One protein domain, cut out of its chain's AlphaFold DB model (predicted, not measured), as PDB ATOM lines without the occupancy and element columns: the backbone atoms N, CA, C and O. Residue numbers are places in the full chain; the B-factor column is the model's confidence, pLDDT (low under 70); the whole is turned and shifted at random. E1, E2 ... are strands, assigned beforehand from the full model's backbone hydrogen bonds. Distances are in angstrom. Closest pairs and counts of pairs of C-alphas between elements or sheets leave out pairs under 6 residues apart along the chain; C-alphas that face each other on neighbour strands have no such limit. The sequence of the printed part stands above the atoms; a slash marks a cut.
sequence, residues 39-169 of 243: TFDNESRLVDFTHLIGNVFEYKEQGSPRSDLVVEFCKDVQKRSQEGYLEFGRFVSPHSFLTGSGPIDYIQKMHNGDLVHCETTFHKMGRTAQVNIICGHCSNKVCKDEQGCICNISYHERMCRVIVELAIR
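Overview. This is residues 39 to 169 of the 243 residues of an uncharacterized protein of Zea mays (UniProt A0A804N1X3). The domain, with little regular structure, is a loose sandwich: the strongly twisted sheet E4 to E9 partly faces the crossed hairpin E2 and E3. Of 131 printed residues 50 are in nine strands, E1 to E9, with no named helix: all strand. It is compact, the radius of gyration of the C-alphas 14.8 A, spanning 40 by 35 by 26 A.

Along the chain. E7, residues 127 to 135, runs 26.2 A from C-alpha 127 at (-39.041, 26.438, -28.059). Its sheet holds E4, 89 to 91, E5, 97 to 99, E6, 106 to 113, E8, 149 to 156, and E9, 161 to 168, ending at (-32.310, 42.060, -10.383). E2 is 56 to 59, E3 69 to 72, E1 46 to 48.

Arrangement. E5, E6 and E7 make a meander, each antiparallel to the one before, N 108 and O 131 2.8 A apart. E9 is parallel to E7, N 132 and O 164 2.8 A apart. The closest C-alphas of E2 and E8, Tyr 59 and Ile 150, are 6.3 A apart.

Size, cuts and confidence. The printed part has no cut, long links after E3, E6 and E7, and 25 residues under pLDDT 70.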
ATOM      1  N   THR A  39     -32.229  28.387  -5.706       85.44
ATOM      2  CA  THR A  39     -31.016  27.755  -6.215       85.44
ATOM      3  C   THR A  39     -29.925  27.782  -5.157       85.44
ATOM      4  O   THR A  39     -30.155  28.175  -4.013       85.44
ATOM      5  N   PHE A  40     -28.732  27.341  -5.533       83.75
ATOM      6  CA  PHE A  40     -27.561  27.422  -4.684       83.75
ATOM      7  C   PHE A  40     -26.482  28.251  -5.361       83.75
ATOM      8  O   PHE A  40     -26.232  28.078  -6.553       83.75
ATOM      9  N   ASP A  41     -25.802  29.094  -4.596       84.25
ATOM     10  CA  ASP A  41     -24.628  29.801  -5.097       84.25
ATOM     11  C   ASP A  41     -23.403  28.867  -5.215       84.25
ATOM     12  O   ASP A  41     -23.457  27.648  -4.952       84.25
ATOM     13  N   ASN A  42     -22.282  29.452  -5.642       84.38
ATOM     14  CA  ASN A  42     -21.004  28.762  -5.811       84.38
ATOM     15  C   ASN A  42     -20.435  28.229  -4.484       84.38
ATOM     16  O   ASN A  42     -19.729  27.223  -4.473       84.38
ATOM     17  N   GLU A  43     -20.797  28.833  -3.350       83.56
ATOM     18  CA  GLU A  43     -20.397  28.392  -2.008       83.56
ATOM     19  C   GLU A  43     -21.330  27.317  -1.430       83.56
ATOM     20  O   GLU A  43     -21.102  26.809  -0.325       83.56
ATOM     21  N   SER A  44     -22.345  26.913  -2.198       80.31
ATOM     22  CA  SER A  44     -23.430  26.028  -1.770       80.31
ATOM     23  C   SER A  44     -24.316  26.638  -0.688       80.31
ATOM     24  O   SER A  44     -24.808  25.931   0.184       80.31
ATOM     25  N   ARG A  45     -24.552  27.946  -0.728       83.88
ATOM     26  CA  ARG A  45     -25.578  28.593   0.091       83.88
ATOM     27  C   ARG A  45     -26.890  28.644  -0.658       83.88
ATOM     28  O   ARG A  45     -26.917  28.817  -1.872       83.88
ATOM     29  N   LEU A  46     -27.975  28.476   0.084       83.69
ATOM     30  CA  LEU A  46     -29.326  28.572  -0.447       83.69
ATOM     31  C   LEU A  46     -29.652  30.013  -0.845       83.69
ATOM     32  O   LEU A  46     -29.500  30.924  -0.036       83.69
ATOM     33  N   VAL A  47     -30.145  30.210  -2.060       86.12
ATOM     34  CA  VAL A  47     -30.605  31.502  -2.575       86.12
ATOM     35  C   VAL A  47     -32.079  31.360  -2.918       86.12
ATOM     36  O   VAL A  47     -32.441  30.590  -3.808       86.12
ATOM     37  N   ASP A  48     -32.930  32.065  -2.174       86.12
ATOM     38  CA  ASP A  48     -34.385  31.938  -2.265       86.12
ATOM     39  C   ASP A  48     -35.017  33.132  -2.999       86.12
ATOM     40  O   ASP A  48     -35.101  34.248  -2.481       86.12
ATOM     41  N   PHE A  49     -35.517  32.890  -4.206       87.06
ATOM     42  CA  PHE A  49     -36.191  33.892  -5.024       87.06
ATOM     43  C   PHE A  49     -37.716  33.882  -4.843       87.06
ATOM     44  O   PHE A  49     -38.428  34.480  -5.646       87.06
ATOM     45  N   THR A  50     -38.247  33.251  -3.790       86.00
ATOM     46  CA  THR A  50     -39.700  33.154  -3.545       86.00
ATOM     47  C   THR A  50     -40.413  34.513  -3.589       86.00
ATOM     48  O   THR A  50     -41.531  34.604  -4.088       86.00
ATOM     49  N   HIS A  51     -39.764  35.586  -3.134       85.00
ATOM     50  CA  HIS A  51     -40.314  36.949  -3.158       85.00
ATOM     51  C   HIS A  51     -40.446  37.563  -4.563       85.00
ATOM     52  O   HIS A  51     -41.086  38.601  -4.706       85.00
ATOM     53  N   LEU A  52     -39.835  36.956  -5.586       86.94
ATOM     54  CA  LEU A  52     -39.920  37.396  -6.980       86.94
ATOM     55  C   LEU A  52     -40.913  36.571  -7.800       86.94
ATOM     56  O   LEU A  52     -41.118  36.874  -8.972       86.94
ATOM     57  N   ILE A  53     -41.521  35.528  -7.229       88.06
ATOM     58  CA  ILE A  53     -42.452  34.666  -7.965       88.06
ATOM     59  C   ILE A  53     -43.614  35.492  -8.504       88.06
ATOM     60  O   ILE A  53     -44.318  36.160  -7.750       88.06
ATOM     61  N   GLY A  54     -43.855  35.382  -9.809       86.50
ATOM     62  CA  GLY A  54     -44.940  36.096 -10.473       86.50
ATOM     63  C   GLY A  54     -44.626  37.555 -10.804       86.50
ATOM     64  O   GLY A  54     -45.465  38.217 -11.410       86.50
ATOM     65  N   ASN A  55     -43.438  38.063 -10.452       89.00
ATOM     66  CA  ASN A  55     -43.019  39.383 -10.906       89.00
ATOM     67  C   ASN A  55     -42.862  39.372 -12.424       89.00
ATOM     68  O   ASN A  55     -42.267  38.455 -12.999       89.00
ATOM     69  N   VAL A  56     -43.411  40.407 -13.054       88.25
ATOM     70  CA  VAL A  56     -43.477  40.535 -14.505       88.25
ATOM     71  C   VAL A  56     -42.419  41.525 -14.964       88.25
ATOM     72  O   VAL A  56     -42.425  42.685 -14.560       88.25
ATOM     73  N   PHE A  57     -41.535  41.070 -15.843       88.31
ATOM     74  CA  PHE A  57     -40.535  41.894 -16.502       88.31
ATOM     75  C   PHE A  57     -40.914  42.055 -17.967       88.31
ATOM     76  O   PHE A  57     -40.923  41.089 -18.729       88.31
ATOM     77  N   GLU A  58     -41.239  43.283 -18.355       87.44
ATOM     78  CA  GLU A  58     -41.618  43.612 -19.724       87.44
ATOM     79  C   GLU A  58     -40.467  44.318 -20.440       87.44
ATOM     80  O   GLU A  58     -39.873  45.267 -19.922       87.44
ATOM     81  N   TYR A  59     -40.174  43.875 -21.658       84.06
ATOM     82  CA  TYR A  59     -39.286  44.578 -22.567       84.06
ATOM     83  C   TYR A  59     -40.103  45.300 -23.631       84.06
ATOM     84  O   TYR A  59     -40.986  44.711 -24.255       84.06
ATOM     85  N   LYS A  60     -39.776  46.574 -23.839       81.19
ATOM     86  CA  LYS A  60     -40.317  47.411 -24.908       81.19
ATOM     87  C   LYS A  60     -39.157  47.918 -25.743       81.19
ATOM     88  O   LYS A  60     -38.282  48.612 -25.213       81.19
ATOM     89  N   GLU A  61     -39.137  47.576 -27.021       74.06
ATOM     90  CA  GLU A  61     -38.219  48.178 -27.973       74.06
ATOM     91  C   GLU A  61     -38.549  49.670 -28.151       74.06
ATOM     92  O   GLU A  61     -39.701  50.105 -28.031       74.06
ATOM     93  N   GLN A  62     -37.523  50.498 -28.367       66.50
ATOM     94  CA  GLN A  62     -37.718  51.940 -28.529       66.50
ATOM     95  C   GLN A  62     -38.637  52.217 -29.725       66.50
ATOM     96  O   GLN A  62     -38.304  51.890 -30.856       66.50
ATOM     97  N   GLY A  63     -39.777  52.861 -29.463       60.81
ATOM     98  CA  GLY A  63     -40.756  53.223 -30.492       60.81
ATOM     99  C   GLY A  63     -41.929  52.249 -30.645       60.81
ATOM    100  O   GLY A  63     -42.876  52.585 -31.351       60.81
ATOM    101  N   SER A  64     -41.931  51.103 -29.952       52.81
ATOM    102  CA  SER A  64     -43.092  50.203 -29.908       52.81
ATOM    103  C   SER A  64     -44.074  50.630 -28.804       52.81
ATOM    104  O   SER A  64     -43.666  50.847 -27.656       52.81
ATOM    105  N   PRO A  65     -45.386  50.752 -29.091       56.12
ATOM    106  CA  PRO A  65     -46.393  50.998 -28.060       56.12
ATOM    107  C   PRO A  65     -46.656  49.763 -27.178       56.12
ATOM    108  O   PRO A  65     -47.308  49.887 -26.137       56.12
ATOM    109  N   ARG A  66     -46.180  48.573 -27.573       60.72
ATOM    110  CA  ARG A  66     -46.461  47.286 -26.919       60.72
ATOM    111  C   ARG A  66     -45.184  46.624 -26.403       60.72
ATOM    112  O   ARG A  66     -44.085  46.968 -26.811       60.72
ATOM    113  N   SER A  67     -45.356  45.715 -25.446       63.09
ATOM    114  CA  SER A  67     -44.260  44.925 -24.880       63.09
ATOM    115  C   SER A  67     -43.961  43.751 -25.807       63.09
ATOM    116  O   SER A  67     -44.837  42.920 -26.039       63.09
ATOM    117  N   ASP A  68     -42.740  43.696 -26.334       77.06
ATOM    118  CA  ASP A  68     -42.321  42.704 -27.330       77.06
ATOM    119  C   ASP A  68     -41.958  41.365 -26.674       77.06
ATOM    120  O   ASP A  68     -42.095  40.301 -27.275       77.06
ATOM    121  N   LEU A  69     -41.527  41.411 -25.409       86.44
ATOM    122  CA  LEU A  69     -41.226  40.231 -24.607       86.44
ATOM    123  C   LEU A  69     -41.671  40.440 -23.160       86.44
ATOM    124  O   LEU A  69     -41.468  41.508 -22.581       86.44
ATOM    125  N   VAL A  70     -42.235  39.390 -22.566       88.44
ATOM    126  CA  VAL A  70     -42.644  39.368 -21.161       88.44
ATOM    127  C   VAL A  70     -42.068  38.128 -20.490       88.44
ATOM    128  O   VAL A  70     -42.211  37.018 -21.001       88.44
ATOM    129  N   VAL A  71     -41.434  38.320 -19.337       89.75
ATOM    130  CA  VAL A  71     -40.919  37.244 -18.486       89.75
ATOM    131  C   VAL A  71     -41.638  37.306 -17.144       89.75
ATOM    132  O   VAL A  71     -41.546  38.312 -16.445       89.75
ATOM    133  N   GLU A  72     -42.337  36.236 -16.770       90.06
ATOM    134  CA  GLU A  72     -42.873  36.056 -15.417       90.06
ATOM    135  C   GLU A  72     -41.913  35.152 -14.628       90.06
ATOM    136  O   GLU A  72     -41.592  34.034 -15.036       90.06
ATOM    137  N   PHE A  73     -41.367  35.659 -13.524       88.69
ATOM    138  CA  PHE A  73     -40.287  34.967 -12.823       88.69
ATOM    139  C   PHE A  73     -40.813  33.757 -12.040       88.69
ATOM    140  O   PHE A  73     -41.812  33.850 -11.323       88.69
ATOM    141  N   CYS A  74     -40.132  32.609 -12.168       86.88
ATOM    142  CA  CYS A  74     -40.507  31.327 -11.543       86.88
ATOM    143  C   CYS A  74     -41.970  30.878 -11.726       86.88
ATOM    144  O   CYS A  74     -42.496  30.122 -10.904       86.88
ATOM    145  N   LYS A  75     -42.645  31.346 -12.774       86.50
ATOM    146  CA  LYS A  75     -44.057  31.064 -13.014       86.50
ATOM    147  C   LYS A  75     -44.355  31.167 -14.506       86.50
ATOM    148  O   LYS A  75     -43.666  31.875 -15.232       86.50
ATOM    149  N   ASP A  76     -45.359  30.429 -14.959       82.75
ATOM    150  CA  ASP A  76     -45.819  30.524 -16.341       82.75
ATOM    151  C   ASP A  76     -46.602  31.828 -16.541       82.75
ATOM    152  O   ASP A  76     -47.398  32.205 -15.678       82.75
ATOM    153  N   VAL A  77     -46.412  32.482 -17.691       83.62
ATOM    154  CA  VAL A  77     -47.119  33.724 -18.033       83.62
ATOM    155  C   VAL A  77     -48.617  33.445 -18.173       83.62
ATOM    156  O   VAL A  77     -49.042  32.710 -19.063       83.62
ATOM    157  N   GLN A  78     -49.438  34.043 -17.307       74.00
ATOM    158  CA  GLN A  78     -50.896  33.807 -17.308       74.00
ATOM    159  C   GLN A  78     -51.695  34.849 -18.098       74.00
ATOM    160  O   GLN A  78     -52.853  34.618 -18.455       74.00
ATOM    161  N   LYS A  79     -51.104  36.014 -18.372       72.56
ATOM    162  CA  LYS A  79     -51.794  37.122 -19.033       72.56
ATOM    163  C   LYS A  79     -51.755  36.937 -20.550       72.56
ATOM    164  O   LYS A  79     -50.690  36.984 -21.156       72.56
ATOM    165  N   ARG A  80     -52.926  36.761 -21.169       65.56
ATOM    166  CA  ARG A  80     -53.056  36.654 -22.630       65.56
ATOM    167  C   ARG A  80     -53.281  38.020 -23.269       65.56
ATOM    168  O   ARG A  80     -54.141  38.780 -22.827       65.56
ATOM    169  N   SER A  81     -52.520  38.310 -24.322       68.88
ATOM    170  CA  SER A  81     -52.784  39.437 -25.221       68.88
ATOM    171  C   SER A  81     -53.959  39.099 -26.159       68.88
ATOM    172  O   SER A  81     -54.193  37.926 -26.455       68.88
ATOM    173  N   GLN A  82     -54.694  40.111 -26.637       64.12
ATOM    174  CA  GLN A  82     -55.783  39.921 -27.610       64.12
ATOM    175  C   GLN A  82     -55.288  39.474 -28.997       64.12
ATOM    176  O   GLN A  82     -56.050  38.869 -29.742       64.12
ATOM    177  N   GLU A  83     -54.021  39.731 -29.333       68.00
ATOM    178  CA  GLU A  83     -53.406  39.381 -30.626       68.00
ATOM    179  C   GLU A  83     -52.722  38.004 -30.605       68.00
ATOM    180  O   GLU A  83     -52.109  37.589 -31.585       68.00
ATOM    181  N   GLY A  84     -52.841  37.274 -29.490       72.50
ATOM    182  CA  GLY A  84     -52.098  36.042 -29.245       72.50
ATOM    183  C   GLY A  84     -50.724  36.304 -28.628       72.50
ATOM    184  O   GLY A  84     -50.311  37.443 -28.405       72.50
ATOM    185  N   TYR A  85     -50.035  35.231 -28.261       77.88
ATOM    186  CA  TYR A  85     -48.666  35.262 -27.753       77.88
ATOM    187  C   TYR A  85     -47.946  34.005 -28.224       77.88
ATOM    188  O   TYR A  85     -48.582  32.991 -28.508       77.88
ATOM    189  N   LEU A  86     -46.625  34.102 -28.305       83.50
ATOM    190  CA  LEU A  86     -45.751  32.996 -28.645       83.50
ATOM    191  C   LEU A  86     -45.081  32.493 -27.368       83.50
ATOM    192  O   LEU A  86     -44.325  33.225 -26.728       83.50
ATOM    193  N   GLU A  87     -45.362  31.258 -26.976       87.25
ATOM    194  CA  GLU A  87     -44.818  30.679 -25.754       87.25
ATOM    195  C   GLU A  87     -43.393  30.160 -26.005       87.25
ATOM    196  O   GLU A  87     -43.183  29.227 -26.777       87.25
ATOM    197  N   PHE A  88     -42.378  30.744 -25.359       85.94
ATOM    198  CA  PHE A  88     -40.989  30.278 -25.508       85.94
ATOM    199  C   PHE A  88     -40.610  29.139 -24.557       85.94
ATOM    200  O   PHE A  88     -39.606  28.468 -24.785       85.94
ATOM    201  N   GLY A  89     -41.387  28.898 -23.505       86.31
ATOM    202  CA  GLY A  89     -41.144  27.799 -22.583       86.31
ATOM    203  C   GLY A  89     -41.926  27.926 -21.285       86.31
ATOM    204  O   GLY A  89     -42.393  29.002 -20.921       86.31
ATOM    205  N   ARG A  90     -42.006  26.803 -20.576       86.38
ATOM    206  CA  ARG A  90     -42.648  26.654 -19.271       86.38
ATOM    207  C   ARG A  90     -41.616  26.502 -18.179       86.38
ATOM    208  O   ARG A  90     -40.532  25.944 -18.396       86.38
ATOM    209  N   PHE A  91     -41.964  26.973 -16.991       83.94
ATOM    210  CA  PHE A  91     -41.134  26.774 -15.817       83.94
ATOM    211  C   PHE A  91     -41.334  25.358 -15.259       83.94
ATOM    212  O   PHE A  91     -42.415  25.010 -14.788       83.94
ATOM    213  N   VAL A  92     -40.281  24.531 -15.286       75.56
ATOM    214  CA  VAL A  92     -40.328  23.137 -14.816       75.56
ATOM    215  C   VAL A  92     -39.302  22.927 -13.699       75.56
ATOM    216  O   VAL A  92     -38.123  22.649 -13.920       75.56
ATOM    217  N   SER A  93     -39.763  23.037 -12.457       69.12
ATOM    218  CA  SER A  93     -38.967  22.690 -11.271       69.12
ATOM    219  C   SER A  93     -38.586  21.195 -11.233       69.12
ATOM    220  O   SER A  93     -39.377  20.385 -11.721       69.12
ATOM    221  N   PRO A  94     -37.452  20.770 -10.619       59.81
ATOM    222  CA  PRO A  94     -36.427  21.554  -9.896       59.81
ATOM    223  C   PRO A  94     -35.158  21.879 -10.693       59.81
ATOM    224  O   PRO A  94     -34.283  22.582 -10.200       59.81
ATOM    225  N   HIS A  95     -35.047  21.413 -11.936       63.91
ATOM    226  CA  HIS A  95     -33.830  21.563 -12.746       63.91
ATOM    227  C   HIS A  95     -33.811  22.841 -13.598       63.91
ATOM    228  O   HIS A  95     -32.874  23.064 -14.365       63.91
ATOM    229  N   SER A  96     -34.838  23.685 -13.472       73.00
ATOM    230  CA  SER A  96     -34.916  24.964 -14.177       73.00
ATOM    231  C   SER A  96     -33.930  26.007 -13.656       73.00
ATOM    232  O   SER A  96     -33.663  26.944 -14.394       73.00
ATOM    233  N   PHE A  97     -33.371  25.879 -12.448       83.69
ATOM    234  CA  PHE A  97     -32.420  26.855 -11.907       83.69
ATOM    235  C   PHE A  97     -31.013  26.290 -11.779       83.69
ATOM    236  O   PHE A  97     -30.794  25.242 -11.174       83.69
ATOM    237  N   LEU A  98     -30.046  27.031 -12.306       85.38
ATOM    238  CA  LEU A  98     -28.631  26.694 -12.267       85.38
ATOM    239  C   LEU A  98     -27.826  27.898 -11.790       85.38
ATOM    240  O   LEU A  98     -28.199  29.046 -12.031       85.38
ATOM    241  N   THR A  99     -26.693  27.628 -11.153       86.44
ATOM    242  CA  THR A  99     -25.690  28.654 -10.874       86.44
ATOM    243  C   THR A  99     -25.029  29.072 -12.187       86.44
ATOM    244  O   THR A  99     -24.681  28.221 -13.010       86.44
ATOM    245  N   GLY A 100     -24.913  30.379 -12.405       85.81
ATOM    246  CA  GLY A 100     -24.239  30.950 -13.564       85.81
ATOM    247  C   GLY A 100     -22.717  30.940 -13.419       85.81
ATOM    248  O   GLY A 100     -22.154  30.435 -12.445       85.81
ATOM    249  N   SER A 101     -22.038  31.482 -14.424       85.25
ATOM    250  CA  SER A 101     -20.593  31.688 -14.410       85.25
ATOM    251  C   SER A 101     -20.223  33.007 -15.090       85.25
ATOM    252  O   SER A 101     -20.927  33.494 -15.977       85.25
ATOM    253  N   GLY A 102     -19.092  33.589 -14.678       86.69
ATOM    254  CA  GLY A 102     -18.604  34.857 -15.221       86.69
ATOM    255  C   GLY A 102     -19.517  36.034 -14.841       86.69
ATOM    256  O   GLY A 102     -19.696  36.261 -13.649       86.69
ATOM    257  N   PRO A 103     -20.072  36.791 -15.811       86.75
ATOM    258  CA  PRO A 103     -20.931  37.947 -15.537       86.75
ATOM    259  C   PRO A 103     -22.376  37.575 -15.166       86.75
ATOM    260  O   PRO A 103     -23.182  38.462 -14.909       86.75
ATOM    261  N   ILE A 104     -22.724  36.285 -15.204       90.50
ATOM    262  CA  ILE A 104     -24.068  35.779 -14.923       90.50
ATOM    263  C   ILE A 104     -24.027  35.045 -13.589       90.50
ATOM    264  O   ILE A 104     -23.287  34.071 -13.445       90.50
ATOM    265  N   ASP A 105     -24.861  35.460 -12.644       90.50
ATOM    266  CA  ASP A 105     -24.909  34.864 -11.310       90.50
ATOM    267  C   ASP A 105     -25.786  33.613 -11.283       90.50
ATOM    268  O   ASP A 105     -25.414  32.590 -10.702       90.50
ATOM    269  N   TYR A 106     -26.939  33.659 -11.958       91.12
ATOM    270  CA  TYR A 106     -27.898  32.554 -11.983       91.12
ATOM    271  C   TYR A 106     -28.540  32.399 -13.356       91.12
ATOM    272  O   TYR A 106     -28.608  33.333 -14.149       91.12
ATOM    273  N   ILE A 107     -29.023  31.199 -13.652       91.62
ATOM    274  CA  ILE A 107     -29.647  30.875 -14.930       91.62
ATOM    275  C   ILE A 107     -30.972  30.180 -14.656       91.62
ATOM    276  O   ILE A 107     -30.996  29.124 -14.022       91.62
ATOM    277  N   GLN A 108     -32.058  30.732 -15.192       91.19
ATOM    278  CA  GLN A 108     -33.358  30.075 -15.245       91.19
ATOM    279  C   GLN A 108     -33.610  29.547 -16.661       91.19
ATOM    280  O   GLN A 108     -33.602  30.299 -17.632       91.19
ATOM    281  N   LYS A 109     -33.847  28.246 -16.794       90.12
ATOM    282  CA  LYS A 109     -34.180  27.574 -18.050       90.12
ATOM    283  C   LYS A 109     -35.660  27.230 -18.099       90.12
ATOM    284  O   LYS A 109     -36.224  26.715 -17.132       90.12
ATOM    285  N   MET A 110     -36.257  27.476 -19.255       88.31
ATOM    286  CA  MET A 110     -37.637  27.140 -19.575       88.31
ATOM    287  C   MET A 110     -37.646  26.342 -20.879       88.31
ATOM    288  O   MET A 110     -36.898  26.633 -21.816       88.31
ATOM    289  N   HIS A 111     -38.480  25.311 -20.927       86.56
ATOM    290  CA  HIS A 111     -38.535  24.350 -22.030       86.56
ATOM    291  C   HIS A 111     -39.986  24.077 -22.421       86.56
ATOM    292  O   HIS A 111     -40.898  24.481 -21.704       86.56
ATOM    293  N   ASN A 112     -40.203  23.347 -23.514       86.38
ATOM    294  CA  ASN A 112     -41.525  22.935 -23.988       86.38
ATOM    295  C   ASN A 112     -42.430  24.117 -24.367       86.38
ATOM    296  O   ASN A 112     -43.620  24.106 -24.059       86.38
ATOM    297  N   GLY A 113     -41.859  25.139 -25.012       86.88
ATOM    298  CA  GLY A 113     -42.633  26.210 -25.639       86.88
ATOM    299  C   GLY A 113     -43.233  25.797 -26.988       86.88
ATOM    300  O   GLY A 113     -43.008  24.689 -27.482       86.88
ATOM    301  N   ASP A 114     -43.949  26.724 -27.614       86.25
ATOM    302  CA  ASP A 114     -44.653  26.542 -28.880       86.25
ATOM    303  C   ASP A 114     -43.726  26.117 -30.019       86.25
ATOM    304  O   ASP A 114     -42.598  26.595 -30.149       86.25
ATOM    305  N   LEU A 115     -44.247  25.287 -30.921       82.19
ATOM    306  CA  LEU A 115     -43.515  24.774 -32.083       82.19
ATOM    307  C   LEU A 115     -43.731  25.571 -33.373       82.19
ATOM    308  O   LEU A 115     -43.046  25.300 -34.352       82.19
ATOM    309  N   VAL A 116     -44.636  26.556 -33.390       79.19
ATOM    310  CA  VAL A 116     -44.955  27.365 -34.586       79.19
ATOM    311  C   VAL A 116     -43.662  27.923 -35.196       79.19
ATOM    312  O   VAL A 116     -42.928  28.568 -34.473       79.19
ATOM    313  N   HIS A 117     -43.324  27.692 -36.466       76.25
ATOM    314  CA  HIS A 117     -42.033  28.103 -37.084       76.25
ATOM    315  C   HIS A 117     -40.748  27.447 -36.526       76.25
ATOM    316  O   HIS A 117     -39.645  27.841 -36.892       76.25
ATOM    317  N   CYS A 118     -40.876  26.434 -35.672       78.00
ATOM    318  CA  CYS A 118     -39.781  25.706 -35.021       78.00
ATOM    319  C   CYS A 118     -39.855  24.185 -35.232       78.00
ATOM    320  O   CYS A 118     -39.101  23.426 -34.626       78.00
ATOM    321  N   GLU A 119     -40.747  23.744 -36.116       76.44
ATOM    322  CA  GLU A 119     -41.124  22.346 -36.359       76.44
ATOM    323  C   GLU A 119     -39.967  21.472 -36.859       76.44
ATOM    324  O   GLU A 119     -39.959  20.262 -36.648       76.44
ATOM    325  N   THR A 120     -38.970  22.084 -37.499       72.31
ATOM    326  CA  THR A 120     -37.808  21.395 -38.075       72.31
ATOM    327  C   THR A 120     -36.641  21.239 -37.100       72.31
ATOM    328  O   THR A 120     -35.635  20.620 -37.448       72.31
ATOM    329  N   THR A 121     -36.735  21.785 -35.882       65.25
ATOM    330  CA  THR A 121     -35.658  21.652 -34.893       65.25
ATOM    331  C   THR A 121     -35.555  20.215 -34.367       65.25
ATOM    332  O   THR A 121     -36.539  19.571 -34.015       65.25
ATOM    333  N   PHE A 122     -34.326  19.691 -34.307       54.78
ATOM    334  CA  PHE A 122     -34.027  18.276 -34.030       54.78
ATOM    335  C   PHE A 122     -34.387  17.795 -32.613       54.78
ATOM    336  O   PHE A 122     -34.354  16.594 -32.336       54.78
ATOM    337  N   HIS A 123     -34.720  18.704 -31.696       60.75
ATOM    338  CA  HIS A 123     -35.013  18.371 -30.307       60.75
ATOM    339  C   HIS A 123     -36.513  18.462 -30.033       60.75
ATOM    340  O   HIS A 123     -37.121  19.514 -30.186       60.75
ATOM    341  N   LYS A 124     -37.099  17.374 -29.514       64.69
ATOM    342  CA  LYS A 124     -38.510  17.283 -29.078       64.69
ATOM    343  C   LYS A 124     -38.875  18.201 -27.891       64.69
ATOM    344  O   LYS A 124     -39.873  17.959 -27.226       64.69
ATOM    345  N   MET A 125     -38.049  19.199 -27.578       68.62
ATOM    346  CA  MET A 125     -38.212  20.090 -26.426       68.62
ATOM    347  C   MET A 125     -38.948  21.392 -26.765       68.62
ATOM    348  O   MET A 125     -39.106  22.229 -25.882       68.62
ATOM    349  N   GLY A 126     -39.389  21.577 -28.015       80.38
ATOM    350  CA  GLY A 126     -40.069  22.801 -28.440       80.38
ATOM    351  C   GLY A 126     -39.164  24.028 -28.412       80.38
ATOM    352  O   GLY A 126     -37.935  23.915 -28.387       80.38
ATOM    353  N   ARG A 127     -39.777  25.216 -28.394       87.38
ATOM    354  CA  ARG A 127     -39.041  26.438 -28.059       87.38
ATOM    355  C   ARG A 127     -38.457  26.347 -26.655       87.38
ATOM    356  O   ARG A 127     -39.005  25.687 -25.767       87.38
ATOM    357  N   THR A 128     -37.336  27.033 -26.470       88.88
ATOM    358  CA  THR A 128     -36.689  27.155 -25.166       88.88
ATOM    359  C   THR A 128     -36.417  28.612 -24.822       88.88
ATOM    360  O   THR A 128     -36.123  29.433 -25.692       88.88
ATOM    361  N   ALA A 129     -36.469  28.933 -23.534       91.06
ATOM    362  CA  ALA A 129     -36.035  30.221 -23.019       91.06
ATOM    363  C   ALA A 129     -34.940  30.025 -21.972       91.06
ATOM    364  O   ALA A 129     -34.957  29.072 -21.190       91.06
ATOM    365  N   GLN A 130     -33.982  30.940 -21.954       92.81
ATOM    366  CA  GLN A 130     -33.005  31.046 -20.887       92.81
ATOM    367  C   GLN A 130     -32.971  32.475 -20.373       92.81
ATOM    368  O   GLN A 130     -32.667  33.394 -21.126       92.81
ATOM    369  N   VAL A 131     -33.226  32.645 -19.085       93.25
ATOM    370  CA  VAL A 131     -33.083  33.915 -18.386       93.25
ATOM    371  C   VAL A 131     -31.764  33.880 -17.625       93.25
ATOM    372  O   VAL A 131     -31.596  33.114 -16.676       93.25
ATOM    373  N   ASN A 132     -30.809  34.678 -18.078       93.69
ATOM    374  CA  ASN A 132     -29.547  34.936 -17.405       93.69
ATOM    375  C   ASN A 132     -29.769  36.050 -16.393       93.69
ATOM    376  O   ASN A 132     -30.089  37.174 -16.765       93.69
ATOM    377  N   ILE A 133     -29.608  35.726 -15.123       91.81
ATOM    378  CA  ILE A 133     -29.858  36.629 -14.012       91.81
ATOM    379  C   ILE A 133     -28.526  37.233 -13.592       91.81
ATOM    380  O   ILE A 133     -27.589  36.511 -13.247       91.81
ATOM    381  N   ILE A 134     -28.478  38.558 -13.620       91.31
ATOM    382  CA  ILE A 134     -27.338  39.369 -13.220       91.31
ATOM    383  C   ILE A 134     -27.717  40.108 -11.944       91.31
ATOM    384  O   ILE A 134     -28.756  40.766 -11.846       91.31
ATOM    385  N   CYS A 135     -26.856  39.993 -10.953       88.44
ATOM    386  CA  CYS A 135     -26.977  40.684  -9.693       88.44
ATOM    387  C   CYS A 135     -26.577  42.159  -9.841       88.44
ATOM    388  O   CYS A 135     -25.409  42.479 -10.048       88.44
ATOM    389  N   GLY A 136     -27.537  43.075  -9.698       86.50
ATOM    390  CA  GLY A 136     -27.286  44.517  -9.720       86.50
ATOM    391  C   GLY A 136     -28.052  45.239 -10.823       86.50
ATOM    392  O   GLY A 136     -29.281  45.230 -10.841       86.50
ATOM    393  N   HIS A 137     -27.324  45.927 -11.701       83.62
ATOM    394  CA  HIS A 137     -27.892  46.814 -12.716       83.62
ATOM    395  C   HIS A 137     -27.353  46.482 -14.106       83.62
ATOM    396  O   HIS A 137     -26.243  45.973 -14.251       83.62
ATOM    397  N   CYS A 138     -28.123  46.817 -15.140       84.50
ATOM    398  CA  CYS A 138     -27.649  46.723 -16.513       84.50
ATOM    399  C   CYS A 138     -26.582  47.791 -16.782       84.50
ATOM    400  O   CYS A 138     -26.779  48.958 -16.449       84.50
ATOM    401  N   SER A 139     -25.506  47.433 -17.484       74.00
ATOM    402  CA  SER A 139     -24.403  48.358 -17.794       74.00
ATOM    403  C   SER A 139     -24.839  49.609 -18.576       74.00
ATOM    404  O   SER A 139     -24.223  50.658 -18.436       74.00
ATOM    405  N   ASN A 140     -25.917  49.511 -19.368       67.56
ATOM    406  CA  ASN A 140     -26.360  50.558 -20.302       67.56
ATOM    407  C   ASN A 140     -27.770  51.111 -20.014       67.56
ATOM    408  O   ASN A 140     -28.269  51.939 -20.778       67.56
ATOM    409  N   LYS A 141     -28.456  50.637 -18.963       66.25
ATOM    410  CA  LYS A 141     -29.835  51.040 -18.634       66.25
ATOM    411  C   LYS A 141     -30.029  51.072 -17.120       66.25
ATOM    412  O   LYS A 141     -29.746  50.096 -16.433       66.25
ATOM    413  N   VAL A 142     -30.580  52.170 -16.611       61.38
ATOM    414  CA  VAL A 142     -31.063  52.231 -15.227       61.38
ATOM    415  C   VAL A 142     -32.427  51.547 -15.190       61.38
ATOM    416  O   VAL A 142     -33.355  51.976 -15.879       61.38
ATOM    417  N   CYS A 143     -32.544  50.459 -14.428       68.94
ATOM    418  CA  CYS A 143     -33.830  49.809 -14.202       68.94
ATOM    419  C   CYS A 143     -34.788  50.804 -13.544       68.94
ATOM    420  O   CYS A 143     -34.441  51.413 -12.534       68.94
ATOM    421  N   LYS A 144     -35.971  50.993 -14.140       61.88
ATOM    422  CA  LYS A 144     -36.967  51.953 -13.640       61.88
ATOM    423  C   LYS A 144     -37.562  51.532 -12.297       61.88
ATOM    424  O   LYS A 144     -37.917  52.400 -11.508       61.88
ATOM    425  N   ASP A 145     -37.608  50.227 -12.041       65.69
ATOM    426  CA  ASP A 145     -38.272  49.650 -10.879       65.69
ATOM    427  C   ASP A 145     -37.279  48.965  -9.936       65.69
ATOM    428  O   ASP A 145     -36.243  48.435 -10.348       65.69
ATOM    429  N   GLU A 146     -37.627  48.922  -8.649       68.12
ATOM    430  CA  GLU A 146     -36.823  48.258  -7.614       68.12
ATOM    431  C   GLU A 146     -36.706  46.735  -7.803       68.12
ATOM    432  O   GLU A 146     -35.860  46.097  -7.178       68.12
ATOM    433  N   GLN A 147     -37.552  46.157  -8.658       76.56
ATOM    434  CA  GLN A 147     -37.675  44.717  -8.884       76.56
ATOM    435  C   GLN A 147     -36.656  44.184  -9.904       76.56
ATOM    436  O   GLN A 147     -36.313  43.004  -9.852       76.56
ATOM    437  N   GLY A 148     -36.141  45.040 -10.796       85.44
ATOM    438  CA  GLY A 148     -35.196  44.669 -11.855       85.44
ATOM    439  C   GLY A 148     -35.643  45.095 -13.255       85.44
ATOM    440  O   GLY A 148     -36.697  45.705 -13.427       85.44
ATOM    441  N   CYS A 149     -34.831  44.807 -14.269       88.00
ATOM    442  CA  CYS A 149     -35.157  45.097 -15.665       88.00
ATOM    443  C   CYS A 149     -34.404  44.199 -16.652       88.00
ATOM    444  O   CYS A 149     -33.352  43.639 -16.342       88.00
ATOM    445  N   ILE A 150     -34.946  44.081 -17.866       89.19
ATOM    446  CA  ILE A 150     -34.320  43.333 -18.961       89.19
ATOM    447  C   ILE A 150     -33.233  44.200 -19.608       89.19
ATOM    448  O   ILE A 150     -33.509  45.277 -20.145       89.19
ATOM    449  N   CYS A 151     -31.994  43.717 -19.568       87.56
ATOM    450  CA  CYS A 151     -30.827  44.389 -20.125       87.56
ATOM    451  C   CYS A 151     -30.727  44.181 -21.633       87.56
ATOM    452  O   CYS A 151     -30.546  45.142 -22.385       87.56
ATOM    453  N   ASN A 152     -30.856  42.926 -22.056       88.38
ATOM    454  CA  ASN A 152     -30.637  42.507 -23.427       88.38
ATOM    455  C   ASN A 152     -31.465  41.262 -23.754       88.38
ATOM    456  O   ASN A 152     -31.792  40.468 -22.869       88.38
ATOM    457  N   ILE A 153     -31.784  41.092 -25.034       89.62
ATOM    458  CA  ILE A 153     -32.495  39.928 -25.555       89.62
ATOM    459  C   ILE A 153     -31.771  39.456 -26.812       89.62
ATOM    460  O   ILE A 153     -31.507  40.239 -27.719       89.62
ATOM    461  N   SER A 154     -31.477  38.161 -26.872       90.38
ATOM    462  CA  SER A 154     -30.905  37.494 -28.038       90.38
ATOM    463  C   SER A 154     -31.841  36.390 -28.511       90.38
ATOM    464  O   SER A 154     -32.192  35.486 -27.749       90.38
ATOM    465  N   TYR A 155     -32.216  36.442 -29.787       87.88
ATOM    466  CA  TYR A 155     -33.020  35.415 -30.437       87.88
ATOM    467  C   TYR A 155     -32.128  34.515 -31.294       87.88
ATOM    468  O   TYR A 155     -31.427  34.968 -32.195       87.88
ATOM    469  N   HIS A 156     -32.178  33.212 -31.034       85.75
ATOM    470  CA  HIS A 156     -31.519  32.191 -31.841       85.75
ATOM    471  C   HIS A 156     -32.567  31.410 -32.631       85.75
ATOM    472  O   HIS A 156     -33.012  30.345 -32.203       85.75
ATOM    473  N   GLU A 157     -32.936  31.926 -33.803       80.81
ATOM    474  CA  GLU A 157     -33.999  31.365 -34.651       80.81
ATOM    475  C   GLU A 157     -33.752  29.895 -35.017       80.81
ATOM    476  O   GLU A 157     -34.635  29.060 -34.856       80.81
ATOM    477  N   ARG A 158     -32.518  29.533 -35.399       80.06
ATOM    478  CA  ARG A 158     -32.162  28.148 -35.779       80.06
ATOM    479  C   ARG A 158     -32.343  27.125 -34.658       80.06
ATOM    480  O   ARG A 158     -32.532  25.947 -34.930       80.06
ATOM    481  N   MET A 159     -32.206  27.563 -33.408       79.94
ATOM    482  CA  MET A 159     -32.350  26.716 -32.221       79.94
ATOM    483  C   MET A 159     -33.682  26.952 -31.511       79.94
ATOM    484  O   MET A 159     -33.918  26.345 -30.469       79.94
ATOM    485  N   CYS A 160     -34.525  27.844 -32.041       86.38
ATOM    486  CA  CYS A 160     -35.789  28.232 -31.431       86.38
ATOM    487  C   CYS A 160     -35.649  28.586 -29.950       86.38
ATOM    488  O   CYS A 160     -36.430  28.162 -29.095       86.38
ATOM    489  N   ARG A 161     -34.595  29.348 -29.654       87.69
ATOM    490  CA  ARG A 161     -34.201  29.696 -28.296       87.69
ATOM    491  C   ARG A 161     -34.114  31.198 -28.124       87.69
ATOM    492  O   ARG A 161     -33.456  31.865 -28.918       87.69
ATOM    493  N   VAL A 162     -34.708  31.705 -27.054       90.94
ATOM    494  CA  VAL A 162     -34.513  33.087 -26.606       90.94
ATOM    495  C   VAL A 162     -33.610  33.105 -25.379       90.94
ATOM    496  O   VAL A 162     -33.744  32.274 -24.477       90.94
ATOM    497  N   ILE A 163     -32.655  34.029 -25.358       93.00
ATOM    498  CA  ILE A 163     -31.802  34.303 -24.205       93.00
ATOM    499  C   ILE A 163     -32.099  35.725 -23.744       93.00
ATOM    500  O   ILE A 163     -31.996  36.665 -24.526       93.00
ATOM    501  N   VAL A 164     -32.474  35.866 -22.481       93.31
ATOM    502  CA  VAL A 164     -32.827  37.139 -21.854       93.31
ATOM    503  C   VAL A 164     -31.817  37.421 -20.762       93.31
ATOM    504  O   VAL A 164     -31.615  36.584 -19.890       93.31
ATOM    505  N   GLU A 165     -31.194  38.590 -20.784       93.19
ATOM    506  CA  GLU A 165     -30.366  39.068 -19.680       93.19
ATOM    507  C   GLU A 165     -31.220  39.952 -18.779       93.19
ATOM    508  O   GLU A 165     -31.726  40.990 -19.207       93.19
ATOM    509  N   LEU A 166     -31.404  39.520 -17.537       92.12
ATOM    510  CA  LEU A 166     -32.245  40.162 -16.540       92.12
ATOM    511  C   LEU A 166     -31.377  40.623 -15.372       92.12
ATOM    512  O   LEU A 166     -30.749  39.801 -14.711       92.12
ATOM    513  N   ALA A 167     -31.376  41.921 -15.084       91.00
ATOM    514  CA  ALA A 167     -30.754  42.451 -13.879       91.00
ATOM    515  C   ALA A 167     -31.785  42.554 -12.755       91.00
ATOM    516  O   ALA A 167     -32.828  43.185 -12.933       91.00
ATOM    517  N   ILE A 168     -31.485  41.970 -11.595       89.62
ATOM    518  CA  ILE A 168     -32.310  42.060 -10.383       89.62
ATOM    519  C   ILE A 168     -31.456  42.461  -9.181       89.62
ATOM    520  O   ILE A 168     -30.240  42.258  -9.160       89.62
ATOM    521  N   ARG A 169     -32.097  42.975  -8.127       85.31
ATOM    522  CA  ARG A 169     -31.426  43.119  -6.830       85.31
ATOM    523  C   ARG A 169     -31.114  41.728  -6.275       85.31
ATOM    524  O   ARG A 169     -31.998  40.877  -6.202       85.31
TER     525      ARG A 169